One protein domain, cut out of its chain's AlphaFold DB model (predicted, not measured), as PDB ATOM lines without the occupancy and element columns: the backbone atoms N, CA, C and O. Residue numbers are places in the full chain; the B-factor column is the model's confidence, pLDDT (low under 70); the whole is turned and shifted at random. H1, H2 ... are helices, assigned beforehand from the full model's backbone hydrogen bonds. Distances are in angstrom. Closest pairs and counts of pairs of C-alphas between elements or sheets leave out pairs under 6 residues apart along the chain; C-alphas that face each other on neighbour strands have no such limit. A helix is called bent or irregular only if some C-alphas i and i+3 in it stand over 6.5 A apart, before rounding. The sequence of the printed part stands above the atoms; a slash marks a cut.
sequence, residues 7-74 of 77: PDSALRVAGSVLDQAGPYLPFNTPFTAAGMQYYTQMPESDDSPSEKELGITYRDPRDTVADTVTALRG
ATOM      1  N   PRO A   7     265.322 243.197 205.802       95.06
ATOM      2  CA  PRO A   7     266.270 243.133 206.906       95.06
ATOM      3  C   PRO A   7     265.567 242.976 208.258       95.06
ATOM      4  O   PRO A   7     264.645 243.729 208.578       95.06
ATOM      5  N   ASP A   8     266.078 242.089 209.106       94.69
ATOM      6  CA  ASP A   8     265.566 241.861 210.463       94.69
ATOM      7  C   ASP A   8     265.496 243.131 211.316       94.69
ATOM      8  O   ASP A   8     264.576 243.328 212.109       94.69
ATOM      9  N   SER A   9     266.469 244.031 211.154       96.06
ATOM     10  CA  SER A   9     266.476 245.322 211.843       96.06
ATOM     11  C   SER A   9     265.277 246.186 211.457       96.06
ATOM     12  O   SER A   9     264.715 246.848 212.327       96.06
ATOM     13  N   ALA A  10     264.852 246.149 210.192       95.88
ATOM     14  CA  ALA A  10     263.683 246.887 209.732       95.88
ATOM     15  C   ALA A  10     262.402 246.347 210.382       95.88
ATOM     16  O   ALA A  10     261.578 247.135 210.843       95.88
ATOM     17  N   LEU A  11     262.274 245.020 210.498       95.12
ATOM     18  CA  LEU A  11     261.151 244.378 211.190       95.12
ATOM     19  C   LEU A  11     261.112 244.775 212.672       95.12
ATOM     20  O   LEU A  11     260.067 245.182 213.174       95.12
ATOM     21  N   ARG A  12     262.259 244.746 213.361       95.81
ATOM     22  CA  ARG A  12     262.356 245.156 214.772       95.81
ATOM     23  C   ARG A  12     261.981 246.623 214.985       95.81
ATOM     24  O   ARG A  12     261.202 246.919 215.887       95.81
ATOM     25  N   VAL A  13     262.473 247.524 214.133       97.31
ATOM     26  CA  VAL A  13     262.110 248.950 214.187       97.31
ATOM     27  C   VAL A  13     260.613 249.140 213.949       97.31
ATOM     28  O   VAL A  13     259.975 249.879 214.695       97.31
ATOM     29  N   ALA A  14     260.037 248.450 212.961       95.94
ATOM     30  CA  ALA A  14     258.600 248.507 212.696       95.94
ATOM     31  C   ALA A  14     257.778 248.067 213.919       95.94
ATOM     32  O   ALA A  14     256.832 248.760 214.285       95.94
ATOM     33  N   GLY A  15     258.178 246.981 214.592       95.12
ATOM     34  CA  GLY A  15     257.542 246.531 215.833       95.12
ATOM     35  C   GLY A  15     257.585 247.583 216.945       95.12
ATOM     36  O   GLY A  15     256.556 247.878 217.545       95.12
ATOM     37  N   SER A  16     258.740 248.215 217.184       96.19
ATOM     38  CA  SER A  16     258.860 249.284 218.191       96.19
ATOM     39  C   SER A  16     258.011 250.515 217.866       96.19
ATOM     40  O   SER A  16     257.383 251.083 218.757       96.19
ATOM     41  N   VAL A  17     257.972 250.925 216.596       96.44
ATOM     42  CA  VAL A  17     257.157 252.068 216.157       96.44
ATOM     43  C   VAL A  17     255.668 251.770 216.330       96.44
ATOM     44  O   VAL A  17     254.925 252.628 216.806       96.44
ATOM     45  N   LEU A  18     255.227 250.565 215.966       95.19
ATOM     46  CA  LEU A  18     253.817 250.188 216.031       95.19
ATOM     47  C   LEU A  18     253.330 249.934 217.460       95.19
ATOM     48  O   LEU A  18     252.188 250.285 217.750       95.19
ATOM     49  N   ASP A  19     254.183 249.463 218.371       94.38
ATOM     50  CA  ASP A  19     253.849 249.415 219.802       94.38
ATOM     51  C   ASP A  19     253.585 250.820 220.367       94.38
ATOM     52  O   ASP A  19     252.646 251.024 221.137       94.38
ATOM     53  N   GLN A  20     254.368 251.818 219.944       95.31
ATOM     54  CA  GLN A  20     254.174 253.203 220.376       95.31
ATOM     55  C   GLN A  20     252.959 253.868 219.708       95.31
ATOM     56  O   GLN A  20     252.277 254.683 220.331       95.31
ATOM     57  N   ALA A  21     252.685 253.541 218.442       94.56
ATOM     58  CA  ALA A  21     251.558 254.087 217.687       94.56
ATOM     59  C   ALA A  21     250.220 253.394 218.000       94.56
ATOM     60  O   ALA A  21     249.168 253.986 217.759       94.56
ATOM     61  N   GLY A  22     250.251 252.176 218.549       91.38
ATOM     62  CA  GLY A  22     249.089 251.325 218.822       91.38
ATOM     63  C   GLY A  22     247.894 252.030 219.478       91.38
ATOM     64  O   GLY A  22     246.787 251.877 218.968       91.38
ATOM     65  N   PRO A  23     248.073 252.868 220.521       93.69
ATOM     66  CA  PRO A  23     246.970 253.600 221.156       93.69
ATOM     67  C   PRO A  23     246.195 254.552 220.231       93.69
ATOM     68  O   PRO A  23     245.089 254.967 220.569       93.69
ATOM     69  N   TYR A  24     246.774 254.920 219.086       95.69
ATOM     70  CA  TYR A  24     246.183 255.836 218.109       95.69
ATOM     71  C   TYR A  24     245.644 255.122 216.865       95.69
ATOM     72  O   TYR A  24     245.024 255.762 216.012       95.69
ATOM     73  N   LEU A  25     245.885 253.816 216.730       91.31
ATOM     74  CA  LEU A  25     245.415 253.034 215.595       91.31
ATOM     75  C   LEU A  25     244.036 252.433 215.902       91.31
ATOM     76  O   LEU A  25     243.819 251.898 216.986       91.31
ATOM     77  N   PRO A  26     243.096 252.441 214.941       93.56
ATOM     78  CA  PRO A  26     241.786 251.816 215.119       93.56
ATOM     79  C   PRO A  26     241.824 250.281 214.978       93.56
ATOM     80  O   PRO A  26     240.776 249.644 214.901       93.56
ATOM     81  N   PHE A  27     243.012 249.678 214.894       91.12
ATOM     82  CA  PHE A  27     243.222 248.242 214.720       91.12
ATOM     83  C   PHE A  27     244.484 247.778 215.451       91.12
ATOM     84  O   PHE A  27     245.426 248.545 215.645       91.12
ATOM     85  N   ASN A  28     244.520 246.491 215.795       87.69
ATOM     86  CA  ASN A  28     245.726 245.842 216.302       87.69
ATOM     87  C   ASN A  28     246.643 245.459 215.145       87.69
ATOM     88  O   ASN A  28     246.178 245.040 214.082       87.69
ATOM     89  N   THR A  29     247.949 245.558 215.371       88.69
ATOM     90  CA  THR A  29     248.942 245.125 214.389       88.69
ATOM     91  C   THR A  29     249.624 243.843 214.865       88.69
ATOM     92  O   THR A  29     249.865 243.693 216.064       88.69
ATOM     93  N   PRO A  30     249.964 242.914 213.957       87.88
ATOM     94  CA  PRO A  30     250.750 241.733 214.307       87.88
ATOM     95  C   PRO A  30     252.244 242.055 214.513       87.88
ATOM     96  O   PRO A  30     253.031 241.162 214.814       87.88
ATOM     97  N   PHE A  31     252.650 243.316 214.332       91.00
ATOM     98  CA  PHE A  31     254.019 243.789 214.487       91.00
ATOM     99  C   PHE A  31     254.190 244.441 215.855       91.00
ATOM    100  O   PHE A  31     253.913 245.623 216.025       91.00
ATOM    101  N   THR A  32     254.685 243.665 216.811       94.25
ATOM    102  CA  THR A  32     255.072 244.162 218.137       94.25
ATOM    103  C   THR A  32     256.584 244.103 218.294       94.25
ATOM    104  O   THR A  32     257.246 243.287 217.641       94.25
ATOM    105  N   ALA A  33     257.165 244.932 219.161       94.44
ATOM    106  CA  ALA A  33     258.602 244.892 219.426       94.44
ATOM    107  C   ALA A  33     259.027 243.504 219.928       94.44
ATOM    108  O   ALA A  33     259.990 242.926 219.421       94.44
ATOM    109  N   ALA A  34     258.256 242.935 220.860       94.69
ATOM    110  CA  ALA A  34     258.498 241.599 221.397       94.69
ATOM    111  C   ALA A  34     258.390 240.511 220.316       94.69
ATOM    112  O   ALA A  34     259.271 239.658 220.203       94.69
ATOM    113  N   GLY A  35     257.347 240.564 219.483       94.31
ATOM    114  CA  GLY A  35     257.148 239.598 218.404       94.31
ATOM    115  C   GLY A  35     258.268 239.659 217.370       94.31
ATOM    116  O   GLY A  35     258.814 238.629 216.984       94.31
ATOM    117  N   MET A  36     258.668 240.862 216.955       96.75
ATOM    118  CA  MET A  36     259.728 241.028 215.957       96.75
ATOM    119  C   MET A  36     261.100 240.637 216.500       96.75
ATOM    120  O   MET A  36     261.924 240.115 215.749       96.75
ATOM    121  N   GLN A  37     261.350 240.828 217.797       95.69
ATOM    122  CA  GLN A  37     262.554 240.297 218.424       95.69
ATOM    123  C   GLN A  37     262.554 238.768 218.407       95.69
ATOM    124  O   GLN A  37     263.537 238.181 217.965       95.69
ATOM    125  N   TYR A  38     261.445 238.139 218.807       93.06
ATOM    126  CA  TYR A  38     261.307 236.686 218.773       93.06
ATOM    127  C   TYR A  38     261.550 236.133 217.363       93.06
ATOM    128  O   TYR A  38     262.454 235.333 217.176       93.06
ATOM    129  N   TYR A  39     260.845 236.626 216.343       90.94
ATOM    130  CA  TYR A  39     260.975 236.087 214.983       90.94
ATOM    131  C   TYR A  39     262.347 236.297 214.338       90.94
ATOM    132  O   TYR A  39     262.739 235.500 213.494       90.94
ATOM    133  N   THR A  40     263.071 237.358 214.703       94.25
ATOM    134  CA  THR A  40     264.371 237.677 214.082       94.25
ATOM    135  C   THR A  40     265.575 237.181 214.876       94.25
ATOM    136  O   THR A  40     266.706 237.306 214.415       94.25
ATOM    137  N   GLN A  41     265.368 236.686 216.096       94.38
ATOM    138  CA  GLN A  41     266.450 236.232 216.975       94.38
ATOM    139  C   GLN A  41     266.191 234.849 217.572       94.38
ATOM    140  O   GLN A  41     266.983 234.400 218.398       94.38
ATOM    141  N   MET A  42     265.101 234.176 217.188       93.12
ATOM    142  CA  MET A  42     264.823 232.819 217.636       93.12
ATOM    143  C   MET A  42     265.955 231.894 217.166       93.12
ATOM    144  O   MET A  42     266.188 231.789 215.960       93.12
ATOM    145  N   PRO A  43     266.674 231.247 218.098       91.62
ATOM    146  CA  PRO A  43     267.659 230.247 217.731       91.62
ATOM    147  C   PRO A  43     266.957 229.018 217.151       91.62
ATOM    148  O   PRO A  43     265.772 228.784 217.398       91.62
ATOM    149  N   GLU A  44     267.707 228.216 216.404       89.75
ATOM    150  CA  GLU A  44     267.230 226.904 215.978       89.75
ATOM    151  C   GLU A  44     266.889 226.051 217.210       89.75
ATOM    152  O   GLU A  44     267.612 226.063 218.210       89.75
ATOM    153  N   SER A  45     265.755 225.352 217.145       88.31
ATOM    154  CA  SER A  45     265.345 224.422 218.197       88.31
ATOM    155  C   SER A  45     266.277 223.211 218.190       88.31
ATOM    156  O   SER A  45     266.554 222.658 217.126       88.31
ATOM    157  N   ASP A  46     266.753 222.795 219.365       93.19
ATOM    158  CA  ASP A  46     267.431 221.507 219.529       93.19
ATOM    159  C   ASP A  46     266.401 220.444 219.896       93.19
ATOM    160  O   ASP A  46     266.031 220.268 221.059       93.19
ATOM    161  N   ASP A  47     265.951 219.726 218.874       92.50
ATOM    162  CA  ASP A  47     264.967 218.658 219.021       92.50
ATOM    163  C   ASP A  47     265.634 217.297 219.325       92.50
ATOM    164  O   ASP A  47     264.962 216.275 219.463       92.50
ATOM    165  N   SER A  48     266.962 217.238 219.484       95.44
ATOM    166  CA  SER A  48     267.665 215.960 219.637       95.44
ATOM    167  C   SER A  48     267.312 215.142 220.896       95.44
ATOM    168  O   SER A  48     267.356 213.910 220.802       95.44
ATOM    169  N   PRO A  49     266.929 215.728 222.053       96.25
ATOM    170  CA  PRO A  49     266.507 214.941 223.214       96.25
ATOM    171  C   PRO A  49     265.220 214.149 222.962       96.25
ATOM    172  O   PRO A  49     265.136 212.975 223.319       96.25
ATOM    173  N   SER A  50     264.218 214.742 222.305       96.12
ATOM    174  CA  SER A  50     262.955 214.047 222.023       96.12
ATOM    175  C   SER A  50     263.139 212.934 220.991       96.12
ATOM    176  O   SER A  50     262.558 211.856 221.133       96.12
ATOM    177  N   GLU A  51     263.986 213.140 219.987       96.56
ATOM    178  CA  GLU A  51     264.280 212.113 218.985       96.56
ATOM    179  C   GLU A  51     265.047 210.930 219.587       96.56
ATOM    180  O   GLU A  51     264.691 209.772 219.365       96.56
ATOM    181  N   LYS A  52     266.090 211.208 220.379       97.00
ATOM    182  CA  LYS A  52     267.005 210.173 220.886       97.00
ATOM    183  C   LYS A  52     266.475 209.448 222.115       97.00
ATOM    184  O   LYS A  52     266.672 208.241 222.231       97.00
ATOM    185  N   GLU A  53     265.847 210.167 223.039       97.56
ATOM    186  CA  GLU A  53     265.440 209.611 224.335       97.56
ATOM    187  C   GLU A  53     263.999 209.106 224.314       97.56
ATOM    188  O   GLU A  53     263.671 208.142 225.006       97.56
ATOM    189  N   LEU A  54     263.140 209.730 223.501       96.94
ATOM    190  CA  LEU A  54     261.715 209.405 223.427       96.94
ATOM    191  C   LEU A  54     261.325 208.715 222.110       96.94
ATOM    192  O   LEU A  54     260.180 208.289 221.969       96.94
ATOM    193  N   GLY A  55     262.255 208.580 221.155       96.19
ATOM    194  CA  GLY A  55     262.000 207.938 219.862       96.19
ATOM    195  C   GLY A  55     261.003 208.703 218.988       96.19
ATOM    196  O   GLY A  55     260.337 208.100 218.144       96.19
ATOM    197  N   ILE A  56     260.850 210.013 219.211       97.19
ATOM    198  CA  ILE A  56     259.922 210.846 218.446       97.19
ATOM    199  C   ILE A  56     260.458 211.033 217.030       97.19
ATOM    200  O   ILE A  56     261.626 211.334 216.822       97.19
ATOM    201  N   THR A  57     259.580 210.867 216.044       95.44
ATOM    202  CA  THR A  57     259.853 211.236 214.654       95.44
ATOM    203  C   THR A  57     258.908 212.363 214.270       95.44
ATOM    204  O   THR A  57     257.688 212.185 214.277       95.44
ATOM    205  N   TYR A  58     259.467 213.528 213.952       93.25
ATOM    206  CA  TYR A  58     258.686 214.687 213.544       93.25
ATOM    207  C   TYR A  58     258.231 214.567 212.089       93.25
ATOM    208  O   TYR A  58     258.956 214.089 211.215       93.25
ATOM    209  N   ARG A  59     257.008 215.027 211.823       94.88
ATOM    210  CA  ARG A  59     256.524 215.254 210.458       94.88
ATOM    211  C   ARG A  59     257.285 216.432 209.847       94.88
ATOM    212  O   ARG A  59     257.578 217.388 210.563       94.88
ATOM    213  N   ASP A  60     257.520 216.409 208.532       94.38
ATOM    214  CA  ASP A  60     258.050 217.579 207.820       94.38
ATOM    215  C   ASP A  60     257.134 218.801 208.075       94.38
ATOM    216  O   ASP A  60     255.935 218.756 207.758       94.38
ATOM    217  N   PRO A  61     257.656 219.906 208.644       92.19
ATOM    218  CA  PRO A  61     256.875 221.113 208.899       92.19
ATOM    219  C   PRO A  61     256.190 221.677 207.646       92.19
ATOM    220  O   PRO A  61     255.128 222.297 207.750       92.19
ATOM    221  N   ARG A  62     256.764 221.454 206.456       95.00
ATOM    222  CA  ARG A  62     256.218 221.924 205.174       95.00
ATOM    223  C   ARG A  62     254.862 221.309 204.876       95.00
ATOM    224  O   ARG A  62     253.979 222.018 204.397       95.00
ATOM    225  N   ASP A  63     254.681 220.036 205.208       97.12
ATOM    226  CA  ASP A  63     253.415 219.345 204.986       97.12
ATOM    227  C   ASP A  63     252.326 219.900 205.909       97.12
ATOM    228  O   ASP A  63     251.213 220.176 205.472       97.12
ATOM    229  N   THR A  64     252.663 220.157 207.176       95.31
ATOM    230  CA  THR A  64     251.739 220.771 208.145       95.31
ATOM    231  C   THR A  64     251.290 222.165 207.694       95.31
ATOM    232  O   THR A  64     250.105 222.507 207.775       95.31
ATOM    233  N   VAL A  65     252.217 222.978 207.179       96.06
ATOM    234  CA  VAL A  65     251.896 224.305 206.629       96.06
ATOM    235  C   VAL A  65     251.038 224.180 205.366       96.06
ATOM    236  O   VAL A  65     250.062 224.918 205.219       96.06
ATOM    237  N   ALA A  66     251.354 223.239 204.472       96.56
ATOM    238  CA  ALA A  66     250.590 223.002 203.249       96.56
ATOM    239  C   ALA A  66     249.144 222.564 203.539       96.56
ATOM    240  O   ALA A  66     248.210 223.104 202.933       96.56
ATOM    241  N   ASP A  67     248.945 221.662 204.502       96.62
ATOM    242  CA  ASP A  67     247.621 221.226 204.957       96.62
ATOM    243  C   ASP A  67     246.828 222.402 205.542       96.62
ATOM    244  O   ASP A  67     245.664 222.610 205.193       96.62
ATOM    245  N   THR A  68     247.477 223.235 206.364       95.94
ATOM    246  CA  THR A  68     246.855 224.428 206.965       95.94
ATOM    247  C   THR A  68     246.400 225.424 205.896       95.94
ATOM    248  O   THR A  68     245.265 225.902 205.929       95.94
ATOM    249  N   VAL A  69     247.252 225.721 204.909       96.00
ATOM    250  CA  VAL A  69     246.902 226.610 203.787       96.00
ATOM    251  C   VAL A  69     245.756 226.026 202.959       96.00
ATOM    252  O   VAL A  69     244.872 226.767 202.526       96.00
ATOM    253  N   THR A  70     245.753 224.710 202.744       96.88
ATOM    254  CA  THR A  70     244.681 224.014 202.021       96.88
ATOM    255  C   THR A  70     243.351 224.135 202.762       96.88
ATOM    256  O   THR A  70     242.355 224.524 202.152       96.88
ATOM    257  N   ALA A  71     243.345 223.904 204.076       96.19
ATOM    258  CA  ALA A  71     242.161 224.064 204.913       96.19
ATOM    259  C   ALA A  71     241.630 225.507 204.892       96.19
ATOM    260  O   ALA A  71     240.442 225.718 204.662       96.19
ATOM    261  N   LEU A  72     242.507 226.508 205.044       95.50
ATOM    262  CA  LEU A  72     242.122 227.926 205.002       95.50
ATOM    263  C   LEU A  72     241.479 228.324 203.669       95.50
ATOM    264  O   LEU A  72     240.514 229.086 203.658       95.50
ATOM    265  N   ARG A  73     241.979 227.800 202.545       94.75
ATOM    266  CA  ARG A  73     241.384 228.049 201.221       94.75
ATOM    267  C   ARG A  73     239.987 227.442 201.082       94.75
ATOM    268  O   ARG A  73     239.156 228.030 200.400       94.75
ATOM    269  N   GLY A  74     239.726 226.309 201.733       92.56
ATOM    270  CA  GLY A  74     238.419 225.644 201.724       92.56
ATOM    271  C   GLY A  74     237.342 226.331 202.570       92.56
ATOM    272  O   GLY A  74     236.170 226.026 202.407       92.56
TER     273      GLY A  74
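Overview. This is residues 7 to 74 of the 77 residues of the protein "Oxidoreductase" of Mycobacterium tuberculosis (UniProt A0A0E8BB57). A helical hairpin, the long H1 with the shorter H2 folded back beside it, makes one end of an open, drawn-out model; an extended stretch, residues 42 to 47, leads from it to the small helix H3 at the far end, where the chain turns into H4, and residues 59 to 74 stick out as a free arm that slants partly back in the direction of the hairpin. There is no shared core: H1 and H2 touch each other, while H3 and H4 touch no helix. The printed part has 68 residues with four named helices, H1, H2, H3 and H4 in that order along the chain, and no named strand; the class is all helix, with 47 of the 68 residues in the named helices. The whole is extended, with a radius of gyration of the C-alphas of 17.5 A, and the C-alphas span 50 by 34 by 21 A along their three main axes.

Along the chain. The longest helix is H1, residues 8 to 24, 17 residues and 25.1 A from first to last C-alpha. It begins at C-alpha 8, at (265.566, 241.861, 210.463), and ends at C-alpha 24, at (246.183, 255.836, 218.109). H1 has a kink of 31 degrees near residue 18, and it is irregular: C-alphas 20 and 23 are 7.3 A apart. H2 is residues 33 to 41, Ala 33 to Gln 41, and measures 11.9 A from first to last C-alpha. H3 is the shortest helix, residues 48 to 54, 9.6 A from first to last C-alpha, and begins at C-alpha 48, at (267.665, 215.960, 219.637). H4, residues 61 to 74, is 20.3 A from first to last C-alpha and ends at C-alpha 74, at (238.419, 225.644, 201.724).

Arrangement. H1 and H2 touch, with 16 pairs of C-alphas within 8 A. Their closest C-alphas are those of Gly 15 and Ala 33, 4.1 A apart. Their lines stand at a shallow tilt of 13 degrees and they run opposite ways; the two form a helical hairpin. Their centres are 10.8 A apart. Beyond H2, the next helix along the chain, H3, is apart from it, with no C-alpha of the one within 8 A of the other. H3 is also apart from H1. H4 is apart from H1, from H2 and from H3 by the same test. Residues 59 to 74, of which 61 to 74 belong to H4, stand free: they have no C-alpha 8 or more residues away along the chain within 10 A. In the backbones of H2, H3 and H4, every pair of O of residue i and N of residue i+4 is within hydrogen-bond range; in H1, 11 of 13 such pairs are.

Size, cuts and confidence. The two C-alphas farthest apart are those of Tyr 24, the last residue of H1, and Gly 55, the residue after H3, 50.5 A from each other. The first and last printed C-alphas, those of Pro 7 and Gly 74, are 33.3 A apart. Without residues 59 to 74, the remaining 52 residues span 50 by 22 by 12 A, with a radius of gyration of 16.9 A. The printed part runs from residue 7 to residue 74 of a full chain of 77 residues and has no cut. The link from H1 to H2 has 8 residues, and those from H2 to H3 and from H3 to H4 have 6 each; these links are short but not tight. The mean pLDDT of the printed part is 94.4, and no printed residue is under 70.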